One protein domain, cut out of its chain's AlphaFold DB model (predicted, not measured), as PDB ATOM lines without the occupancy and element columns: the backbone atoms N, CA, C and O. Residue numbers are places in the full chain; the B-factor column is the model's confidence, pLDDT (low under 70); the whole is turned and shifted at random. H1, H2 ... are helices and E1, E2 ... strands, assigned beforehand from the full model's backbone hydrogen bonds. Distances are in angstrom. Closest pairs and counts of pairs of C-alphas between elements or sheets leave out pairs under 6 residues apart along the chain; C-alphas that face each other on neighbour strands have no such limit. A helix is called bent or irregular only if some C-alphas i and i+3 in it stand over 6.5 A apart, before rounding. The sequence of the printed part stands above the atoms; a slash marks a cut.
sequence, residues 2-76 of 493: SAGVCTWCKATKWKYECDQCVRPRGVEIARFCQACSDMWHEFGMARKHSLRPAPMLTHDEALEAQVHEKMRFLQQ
ATOM      1  N   SER A   2      32.743  18.695  16.599       49.22
ATOM      2  CA  SER A   2      32.032  19.800  15.934       49.22
ATOM      3  C   SER A   2      32.862  20.379  14.780       49.22
ATOM      4  O   SER A   2      33.847  21.081  15.015       49.22
ATOM      5  N   ALA A   3      32.472  20.084  13.538       62.66
ATOM      6  CA  ALA A   3      33.215  20.414  12.314       62.66
ATOM      7  C   ALA A   3      33.338  21.927  12.018       62.66
ATOM      8  O   ALA A   3      34.070  22.326  11.115       62.66
ATOM      9  N   GLY A   4      32.651  22.780  12.786       83.62
ATOM     10  CA  GLY A   4      32.560  24.219  12.533       83.62
ATOM     11  C   GLY A   4      33.513  25.119  13.324       83.62
ATOM     12  O   GLY A   4      33.594  26.301  13.016       83.62
ATOM     13  N   VAL A   5      34.255  24.622  14.317       89.94
ATOM     14  CA  VAL A   5      35.047  25.491  15.217       89.94
ATOM     15  C   VAL A   5      36.554  25.387  14.993       89.94
ATOM     16  O   VAL A   5      37.069  24.379  14.512       89.94
ATOM     17  N   CYS A   6      37.267  26.448  15.363       89.69
ATOM     18  CA  CYS A   6      38.721  26.536  15.345       89.69
ATOM     19  C   CYS A   6      39.355  25.363  16.103       89.69
ATOM     20  O   CYS A   6      38.999  25.069  17.242       89.69
ATOM     21  N   THR A   7      40.346  24.725  15.487       86.06
ATOM     22  CA  THR A   7      41.089  23.580  16.026       86.06
ATOM     23  C   THR A   7      41.798  23.924  17.327       86.06
ATOM     24  O   THR A   7      41.900  23.053  18.187       86.06
ATOM     25  N   TRP A   8      42.226  25.181  17.486       82.06
ATOM     26  CA  TRP A   8      42.937  25.648  18.672       82.06
ATOM     27  C   TRP A   8      42.062  26.205  19.768       82.06
ATOM     28  O   TRP A   8      41.971  25.592  20.826       82.06
ATOM     29  N   CYS A   9      41.418  27.347  19.549       83.88
ATOM     30  CA  CYS A   9      40.671  27.957  20.642       83.88
ATOM     31  C   CYS A   9      39.372  27.212  20.963       83.88
ATOM     32  O   CYS A   9      38.803  27.459  22.018       83.88
ATOM     33  N   LYS A  10      38.865  26.366  20.047       86.12
ATOM     34  CA  LYS A  10      37.564  25.670  20.132       86.12
ATOM     35  C   LYS A  10      36.352  26.582  20.391       86.12
ATOM     36  O   LYS A  10      35.244  26.081  20.527       86.12
ATOM     37  N   ALA A  11      36.547  27.900  20.410       81.38
ATOM     38  CA  ALA A  11      35.556  28.888  20.826       81.38
ATOM     39  C   ALA A  11      34.896  29.609  19.646       81.38
ATOM     40  O   ALA A  11      33.750  30.030  19.740       81.38
ATOM     41  N   THR A  12      35.610  29.773  18.529       87.81
ATOM     42  CA  THR A  12      35.134  30.556  17.380       87.81
ATOM     43  C   THR A  12      35.071  29.725  16.108       87.81
ATOM     44  O   THR A  12      35.828  28.763  15.947       87.81
ATOM     45  N   LYS A  13      34.171  30.103  15.188       90.62
ATOM     46  CA  LYS A  13      34.061  29.473  13.865       90.62
ATOM     47  C   LYS A  13      35.391  29.614  13.122       90.62
ATOM     48  O   LYS A  13      36.018  30.680  13.154       90.62
ATOM     49  N   TRP A  14      35.854  28.534  12.503       93.38
ATOM     50  CA  TRP A  14      37.084  28.594  11.722       93.38
ATOM     51  C   TRP A  14      36.855  29.377  10.420       93.38
ATOM     52  O   TRP A  14      35.740  29.446   9.907       93.38
ATOM     53  N   LYS A  15      37.915  30.018   9.927       92.88
ATOM     54  CA  LYS A  15      37.936  30.818   8.695       92.88
ATOM     55  C   LYS A  15      39.026  30.384   7.722       92.88
ATOM     56  O   LYS A  15      38.908  30.684   6.542       92.88
ATOM     57  N   TYR A  16      40.061  29.703   8.208       92.81
ATOM     58  CA  TYR A  16      41.176  29.240   7.392       92.81
ATOM     59  C   TYR A  16      41.524  27.791   7.701       92.81
ATOM     60  O   TYR A  16      41.398  27.345   8.841       92.81
ATOM     61  N   GLU A  17      42.012  27.084   6.697       93.81
ATOM     62  CA  GLU A  17      42.617  25.763   6.783       93.81
ATOM     63  C   GLU A  17      44.093  25.841   6.397       93.81
ATOM     64  O   GLU A  17      44.476  26.558   5.473       93.81
ATOM     65  N   CYS A  18      44.920  25.090   7.117       92.06
ATOM     66  CA  CYS A  18      46.327  24.899   6.805       92.06
ATOM     67  C   CYS A  18      46.688  23.429   7.063       92.06
ATOM     68  O   CYS A  18      46.520  22.904   8.166       92.06
ATOM     69  N   ASP A  19      47.159  22.751   6.022       89.94
ATOM     70  CA  ASP A  19      47.569  21.342   6.029       89.94
ATOM     71  C   ASP A  19      49.006  21.148   6.546       89.94
ATOM     72  O   ASP A  19      49.349  20.062   7.017       89.94
ATOM     73  N   GLN A  20      49.809  22.213   6.519       88.25
ATOM     74  CA  GLN A  20      51.216  22.239   6.936       88.25
ATOM     75  C   GLN A  20      51.417  22.579   8.421       88.25
ATOM     76  O   GLN A  20      52.487  22.341   8.981       88.25
ATOM     77  N   CYS A  21      50.400  23.132   9.086       83.75
ATOM     78  CA  CYS A  21      50.481  23.461  10.507       83.75
ATOM     79  C   CYS A  21      50.435  22.217  11.401       83.75
ATOM     80  O   CYS A  21      49.723  21.247  11.135       83.75
ATOM     81  N   VAL A  22      51.158  22.287  12.526       75.44
ATOM     82  CA  VAL A  22      51.137  21.251  13.567       75.44
ATOM     83  C   VAL A  22      49.710  21.085  14.087       75.44
ATOM     84  O   VAL A  22      49.066  22.060  14.475       75.44
ATOM     85  N   ARG A  23      49.222  19.841  14.096       81.31
ATOM     86  CA  ARG A  23      47.834  19.500  14.426       81.31
ATOM     87  C   ARG A  23      47.747  18.465  15.553       81.31
ATOM     88  O   ARG A  23      48.597  17.575  15.621       81.31
ATOM     89  N   PRO A  24      46.747  18.570  16.448       73.81
ATOM     90  CA  PRO A  24      46.532  17.580  17.497       73.81
ATOM     91  C   PRO A  24      46.170  16.201  16.921       73.81
ATOM     92  O   PRO A  24      45.652  16.084  15.807       73.81
ATOM     93  N   ARG A  25      46.453  15.139  17.687       62.06
ATOM     94  CA  ARG A  25      46.254  13.742  17.265       62.06
ATOM     95  C   ARG A  25      44.783  13.501  16.896       62.06
ATOM     96  O   ARG A  25      43.894  13.840  17.672       62.06
ATOM     97  N   GLY A  26      44.541  12.931  15.714       75.94
ATOM     98  CA  GLY A  26      43.191  12.689  15.185       75.94
ATOM     99  C   GLY A  26      42.570  13.861  14.415       75.94
ATOM    100  O   GLY A  26      41.416  13.767  14.012       75.94
ATOM    101  N   VAL A  27      43.307  14.956  14.188       80.06
ATOM    102  CA  VAL A  27      42.887  16.046  13.295       80.06
ATOM    103  C   VAL A  27      43.667  15.959  11.987       80.06
ATOM    104  O   VAL A  27      44.895  16.017  11.991       80.06
ATOM    105  N   GLU A  28      42.962  15.822  10.864       81.81
ATOM    106  CA  GLU A  28      43.575  15.710   9.531       81.81
ATOM    107  C   GLU A  28      44.029  17.059   8.966       81.81
ATOM    108  O   GLU A  28      45.084  17.136   8.345       81.81
ATOM    109  N   ILE A  29      43.276  18.135   9.211       87.38
ATOM    110  CA  ILE A  29      43.567  19.486   8.706       87.38
ATOM    111  C   ILE A  29      43.403  20.489   9.847       87.38
ATOM    112  O   ILE A  29      42.380  20.492  10.540       87.38
ATOM    113  N   ALA A  30      44.402  21.350  10.057       89.06
ATOM    114  CA  ALA A  30      44.322  22.379  11.081       89.06
ATOM    115  C   ALA A  30      43.455  23.544  10.584       89.06
ATOM    116  O   ALA A  30      43.817  24.288   9.675       89.06
ATOM    117  N   ARG A  31      42.287  23.692  11.207       92.88
ATOM    118  CA  ARG A  31      41.338  24.791  10.991       92.88
ATOM    119  C   ARG A  31      41.559  25.905  12.006       92.88
ATOM    120  O   ARG A  31      41.535  25.629  13.202       92.88
ATOM    121  N   PHE A  32      41.703  27.150  11.571       91.56
ATOM    122  CA  PHE A  32      41.956  28.319  12.414       91.56
ATOM    123  C   PHE A  32      40.838  29.351  12.264       91.56
ATOM    124  O   PHE A  32      40.349  29.590  11.163       91.56
ATOM    125  N   CYS A  33      40.437  30.005  13.353       94.00
ATOM    126  CA  CYS A  33      39.735  31.290  13.259       94.00
ATOM    127  C   CYS A  33      40.722  32.405  12.872       94.00
ATOM    128  O   CYS A  33      41.929  32.181  12.908       94.00
ATOM    129  N   GLN A  34      40.227  33.607  12.555       90.50
ATOM    130  CA  GLN A  34      41.081  34.745  12.168       90.50
ATOM    131  C   GLN A  34      42.200  35.005  13.183       90.50
ATOM    132  O   GLN A  34      43.364  34.882  12.839       90.50
ATOM    133  N   ALA A  35      41.853  35.241  14.452       86.06
ATOM    134  CA  ALA A  35      42.834  35.582  15.483       86.06
ATOM    135  C   ALA A  35      43.888  34.481  15.707       86.06
ATOM    136  O   ALA A  35      45.067  34.774  15.873       86.06
ATOM    137  N   CYS A  36      43.482  33.202  15.693       86.44
ATOM    138  CA  CYS A  36      44.430  32.092  15.799       86.44
ATOM    139  C   CYS A  36      45.277  31.931  14.532       86.44
ATOM    140  O   CYS A  36      46.418  31.495  14.640       86.44
ATOM    141  N   SER A  37      44.725  32.247  13.357       89.38
ATOM    142  CA  SER A  37      45.449  32.221  12.089       89.38
ATOM    143  C   SER A  37      46.516  33.301  12.063       89.38
ATOM    144  O   SER A  37      47.660  32.971  11.782       89.38
ATOM    145  N   ASP A  38      46.170  34.537  12.419       82.94
ATOM    146  CA  ASP A  38      47.100  35.666  12.478       82.94
ATOM    147  C   ASP A  38      48.233  35.343  13.458       82.94
ATOM    148  O   ASP A  38      49.400  35.322  13.091       82.94
ATOM    149  N   MET A  39      47.900  34.900  14.671       78.56
ATOM    150  CA  MET A  39      48.904  34.536  15.672       78.56
ATOM    151  C   MET A  39      49.841  33.400  15.225       78.56
ATOM    152  O   MET A  39      51.020  33.415  15.574       78.56
ATOM    153  N   TRP A  40      49.346  32.420  14.462       79.25
ATOM    154  CA  TRP A  40      50.173  31.310  13.982       79.25
ATOM    155  C   TRP A  40      50.944  31.616  12.702       79.25
ATOM    156  O   TRP A  40      52.071  31.159  12.563       79.25
ATOM    157  N   HIS A  41      50.359  32.354  11.765       80.62
ATOM    158  CA  HIS A  41      50.903  32.536  10.419       80.62
ATOM    159  C   HIS A  41      51.568  33.901  10.230       80.62
ATOM    160  O   HIS A  41      52.280  34.102   9.252       80.62
ATOM    161  N   GLU A  42      51.416  34.838  11.163       72.81
ATOM    162  CA  GLU A  42      52.153  36.103  11.144       72.81
ATOM    163  C   GLU A  42      53.590  35.937  11.676       72.81
ATOM    164  O   GLU A  42      54.485  36.707  11.310       72.81
ATOM    165  N   PHE A  43      53.857  34.877  12.452       51.97
ATOM    166  CA  PHE A  43      55.136  34.637  13.126       51.97
ATOM    167  C   PHE A  43      55.760  33.268  12.776       51.97
ATOM    168  O   PHE A  43      55.094  32.240  12.725       51.97
ATOM    169  N   GLY A  44      57.086  33.227  12.594       55.56
ATOM    170  CA  GLY A  44      57.860  31.976  12.514       55.56
ATOM    171  C   GLY A  44      57.747  31.176  11.201       55.56
ATOM    172  O   GLY A  44      57.515  31.732  10.130       55.56
ATOM    173  N   MET A  45      57.976  29.855  11.288       40.59
ATOM    174  CA  MET A  45      58.020  28.918  10.142       40.59
ATOM    175  C   MET A  45      56.676  28.802   9.406       40.59
ATOM    176  O   MET A  45      56.656  28.571   8.199       40.59
ATOM    177  N   ALA A  46      55.564  29.035  10.109       72.12
ATOM    178  CA  ALA A  46      54.217  28.948   9.554       72.12
ATOM    179  C   ALA A  46      53.842  30.119   8.632       72.12
ATOM    180  O   ALA A  46      52.848  30.046   7.917       72.12
ATOM    181  N   ARG A  47      54.676  31.164   8.552       78.38
ATOM    182  CA  ARG A  47      54.466  32.311   7.653       78.38
ATOM    183  C   ARG A  47      54.507  31.953   6.170       78.38
ATOM    184  O   ARG A  47      53.966  32.679   5.345       78.38
ATOM    185  N   LYS A  48      55.172  30.845   5.833       82.56
ATOM    186  CA  LYS A  48      55.232  30.313   4.466       82.56
ATOM    187  C   LYS A  48      54.132  29.290   4.179       82.56
ATOM    188  O   LYS A  48      54.081  28.781   3.063       82.56
ATOM    189  N   HIS A  49      53.289  28.962   5.161       88.19
ATOM    190  CA  HIS A  49      52.246  27.978   4.937       88.19
ATOM    191  C   HIS A  49      51.143  28.526   4.033       88.19
ATOM    192  O   HIS A  49      50.784  29.702   4.101       88.19
ATOM    193  N   SER A  50      50.590  27.656   3.191       87.44
ATOM    194  CA  SER A  50      49.481  28.014   2.306       87.44
ATOM    195  C   SER A  50      48.156  27.965   3.067       87.44
ATOM    196  O   SER A  50      47.638  26.891   3.367       87.44
ATOM    197  N   LEU A  51      47.612  29.143   3.375       90.12
ATOM    198  CA  LEU A  51      46.298  29.298   3.995       90.12
ATOM    199  C   LEU A  51      45.196  29.174   2.943       90.12
ATOM    200  O   LEU A  51      45.166  29.934   1.976       90.12
ATOM    201  N   ARG A  52      44.253  28.256   3.160       91.75
ATOM    202  CA  ARG A  52      43.036  28.145   2.348       91.75
ATOM    203  C   ARG A  52      41.867  28.754   3.123       91.75
ATOM    204  O   ARG A  52      41.640  28.338   4.258       91.75
ATOM    205  N   PRO A  53      41.138  29.743   2.583       89.06
ATOM    206  CA  PRO A  53      39.949  30.257   3.250       89.06
ATOM    207  C   PRO A  53      38.867  29.174   3.313       89.06
ATOM    208  O   PRO A  53      38.816  28.280   2.468       89.06
ATOM    209  N   ALA A  54      38.002  29.259   4.322       84.62
ATOM    210  CA  ALA A  54      36.829  28.405   4.421       84.62
ATOM    211  C   ALA A  54      35.993  28.510   3.135       84.62
ATOM    212  O   ALA A  54      35.866  29.620   2.603       84.62
ATOM    213  N   PRO A  55      35.408  27.399   2.646       76.56
ATOM    214  CA  PRO A  55      34.434  27.451   1.565       76.56
ATOM    215  C   PRO A  55      33.385  28.511   1.903       76.56
ATOM    216  O   PRO A  55      32.856  28.517   3.020       76.56
ATOM    217  N   MET A  56      33.138  29.451   0.984       60.16
ATOM    218  CA  MET A  56      32.069  30.425   1.187       60.16
ATOM    219  C   MET A  56      30.767  29.651   1.364       60.16
ATOM    220  O   MET A  56      30.452  28.788   0.546       60.16
ATOM    221  N   LEU A  57      30.073  29.937   2.469       55.69
ATOM    222  CA  LEU A  57      28.787  29.334   2.800       55.69
ATOM    223  C   LEU A  57      27.877  29.420   1.577       55.69
ATOM    224  O   LEU A  57      27.775  30.475   0.944       55.69
ATOM    225  N   THR A  58      27.257  28.300   1.233       60.31
ATOM    226  CA  THR A  58      26.279  28.280   0.145       60.31
ATOM    227  C   THR A  58      25.093  29.174   0.516       60.31
ATOM    228  O   THR A  58      24.841  29.436   1.694       60.31
ATOM    229  N   HIS A  59      24.380  29.685  -0.491       55.75
ATOM    230  CA  HIS A  59      23.229  30.582  -0.317       55.75
ATOM    231  C   HIS A  59      22.209  30.051   0.715       55.75
ATOM    232  O   HIS A  59      21.590  30.831   1.438       55.75
ATOM    233  N   ASP A  60      22.101  28.730   0.845       53.69
ATOM    234  CA  ASP A  60      21.184  28.057   1.765       53.69
ATOM    235  C   ASP A  60      21.611  28.176   3.239       53.69
ATOM    236  O   ASP A  60      20.773  28.403   4.107       53.69
ATOM    237  N   GLU A  61      22.913  28.157   3.540       57.66
ATOM    238  CA  GLU A  61      23.417  28.330   4.912       57.66
ATOM    239  C   GLU A  61      23.347  29.798   5.375       57.66
ATOM    240  O   GLU A  61      23.199  30.085   6.567       57.66
ATOM    241  N   ALA A  62      23.433  30.751   4.437       58.06
ATOM    242  CA  ALA A  62      23.180  32.166   4.714       58.06
ATOM    243  C   ALA A  62      21.692  32.419   5.010       58.06
ATOM    244  O   ALA A  62      21.362  33.208   5.901       58.06
ATOM    245  N   LEU A  63      20.804  31.708   4.309       63.72
ATOM    246  CA  LEU A  63      19.366  31.749   4.543       63.72
ATOM    247  C   LEU A  63      19.001  31.118   5.896       63.72
ATOM    248  O   LEU A  63      18.248  31.722   6.655       63.72
ATOM    249  N   GLU A  64      19.591  29.975   6.261       68.81
ATOM    250  CA  GLU A  64      19.392  29.355   7.582       68.81
ATOM    251  C   GLU A  64      19.867  30.249   8.734       68.81
ATOM    252  O   GLU A  64      19.181  30.362   9.752       68.81
ATOM    253  N   ALA A  65      21.000  30.941   8.578       67.56
ATOM    254  CA  ALA A  65      21.475  31.900   9.576       67.56
ATOM    255  C   ALA A  65      20.503  33.081   9.741       67.56
ATOM    256  O   ALA A  65      20.216  33.490  10.868       67.56
ATOM    257  N   GLN A  66      19.946  33.580   8.634       70.06
ATOM    258  CA  GLN A  66      18.956  34.656   8.647       70.06
ATOM    259  C   GLN A  66      17.622  34.202   9.263       70.06
ATOM    260  O   GLN A  66      16.994  34.957  10.010       70.06
ATOM    261  N   VAL A  67      17.203  32.958   9.008       73.94
ATOM    262  CA  VAL A  67      16.019  32.347   9.630       73.94
ATOM    263  C   VAL A  67      16.228  32.185  11.136       73.94
ATOM    264  O   VAL A  67      15.357  32.577  11.910       73.94
ATOM    265  N   HIS A  68      17.389  31.699  11.579       74.25
ATOM    266  CA  HIS A  68      17.702  31.574  13.005       74.25
ATOM    267  C   HIS A  68      17.754  32.922  13.730       74.25
ATOM    268  O   HIS A  68      17.315  33.024  14.877       74.25
ATOM    269  N   GLU A  69      18.269  33.963  13.076       78.38
ATOM    270  CA  GLU A  69      18.285  35.320  13.618       78.38
ATOM    271  C   GLU A  69      16.869  35.892  13.742       78.38
ATOM    272  O   GLU A  69      16.513  36.414  14.800       78.38
ATOM    273  N   LYS A  70      16.014  35.704  12.728       77.38
ATOM    274  CA  LYS A  70      14.604  36.112  12.805       77.38
ATOM    275  C   LYS A  70      13.809  35.335  13.853       77.38
ATOM    276  O   LYS A  70      13.004  35.942  14.553       77.38
ATOM    277  N   MET A  71      14.061  34.037  14.010       75.50
ATOM    278  CA  MET A  71      13.449  33.229  15.071       75.50
ATOM    279  C   MET A  71      13.874  33.710  16.462       75.50
ATOM    280  O   MET A  71      13.049  33.744  17.367       75.50
ATOM    281  N   ARG A  72      15.129  34.152  16.634       79.50
ATOM    282  CA  ARG A  72      15.596  34.741  17.899       79.50
ATOM    283  C   ARG A  72      14.911  36.077  18.198       79.50
ATOM    284  O   ARG A  72      14.508  36.287  19.335       79.50
ATOM    285  N   PHE A  73      14.752  36.948  17.199       73.38
ATOM    286  CA  PHE A  73      14.018  38.209  17.365       73.38
ATOM    287  C   PHE A  73      12.538  37.983  17.688       73.38
ATOM    288  O   PHE A  73      11.992  38.681  18.533       73.38
ATOM    289  N   LEU A  74      11.898  36.993  17.058       71.19
ATOM    290  CA  LEU A  74      10.521  36.603  17.377       71.19
ATOM    291  C   LEU A  74      10.400  36.051  18.798       71.19
ATOM    292  O   LEU A  74       9.477  36.427  19.507       71.19
ATOM    293  N   GLN A  75      11.348  35.219  19.231       74.69
ATOM    294  CA  GLN A  75      11.378  34.701  20.598       74.69
ATOM    295  C   GLN A  75      11.546  35.839  21.616       74.69
ATOM    296  O   GLN A  75      10.792  35.909  22.574       74.69
ATOM    297  N   GLN A  76      12.450  36.790  21.360       74.38
ATOM    298  CA  GLN A  76      12.623  37.976  22.208       74.38
ATOM    299  C   GLN A  76      11.374  38.866  22.248       74.38
ATOM    300  O   GLN A  76      11.018  39.349  23.312       74.38
TER     301      GLN A  76
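What this domain is: This is residues 2 to 76 of the 493 residues of an uncharacterized protein of Aphanomyces euteiches (UniProt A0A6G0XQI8). A small, loop-rich body is built round a short two-stranded hairpin, E1 and E2, with the short helix H1 near it and H2 joined to H1 at a corner; from this body one long helix, H3, sticks out as an arm. Residues 57 to 76, of which 59 to 76 belong to H3, stand free, and this arm makes the length of the whole. The printed part has 75 residues with two named strands and three named helices, in the order E1, E2, H1, H2, H3; the sheet order is E1 - E2, antiparallel. The class is mostly helix, though under half of the residues are in named elements. The whole is loose, with a radius of gyration of the C-alphas of 15.2 A and spans of 48 by 24 by 21 A.

Where its parts are: Residues 2 to 15 have no named element. Strand E1 is residues 16 to 18, with C-alpha 16 at (41.176, 29.240, 7.392), and strand E2 is residues 30 to 32. Helix H1, residues 34 to 41, begins with C-alpha 34 at (41.081, 34.745, 12.168) and is 10.2 A long. Helix H2 is residues 44 to 48, 8.6 A long; it is neither bent nor irregular, but only just: C-alphas 45 and 48 are 6.5 A apart. Helix H3, residues 59 to 76, is 26.0 A long and ends with C-alpha 76 at (12.623, 37.976, 22.208).

How they stand to each other: E1 and E2 form an antiparallel hairpin, their directions at 151 degrees; N 16 and O 32, 3.0 A apart, and N 18 and O 30, 2.9 A apart, are within hydrogen-bond range. Residues 16 to 17 of E1 also pair, antiparallel, with residues 52 to 53. The closest C-alphas of E1 and H1 are those of Tyr 16 and Ser 37, 7.0 A apart. E2 and H1 are near each other, with 5 pairs of C-alphas within 10 A. H1 and H2 touch only at the corner by their link, closest at the C-alphas of His 41 and Arg 47, 4.5 A apart. H3 is apart from E1, E2, H1 and H2. Every O i to N i+4 pair is within hydrogen-bond range in H1 and H3; H2 has 0 of 1, and 1 of 2 O i to N i+3 pairs.

The domain as a whole: The two C-alphas farthest apart, those of Met 45 and Leu 74, are 48.7 A apart. Without residues 57 to 76 the body has 55 residues, spans 28 by 24 by 19 A and has a radius of gyration of 10.2 A. The printed part has no cut. The link from E1 to E2, 11 residues, is long. The mean pLDDT of the printed part is 77.9; residues 2 to 3, 25, 43 to 45 and 56 to 65 are under 70.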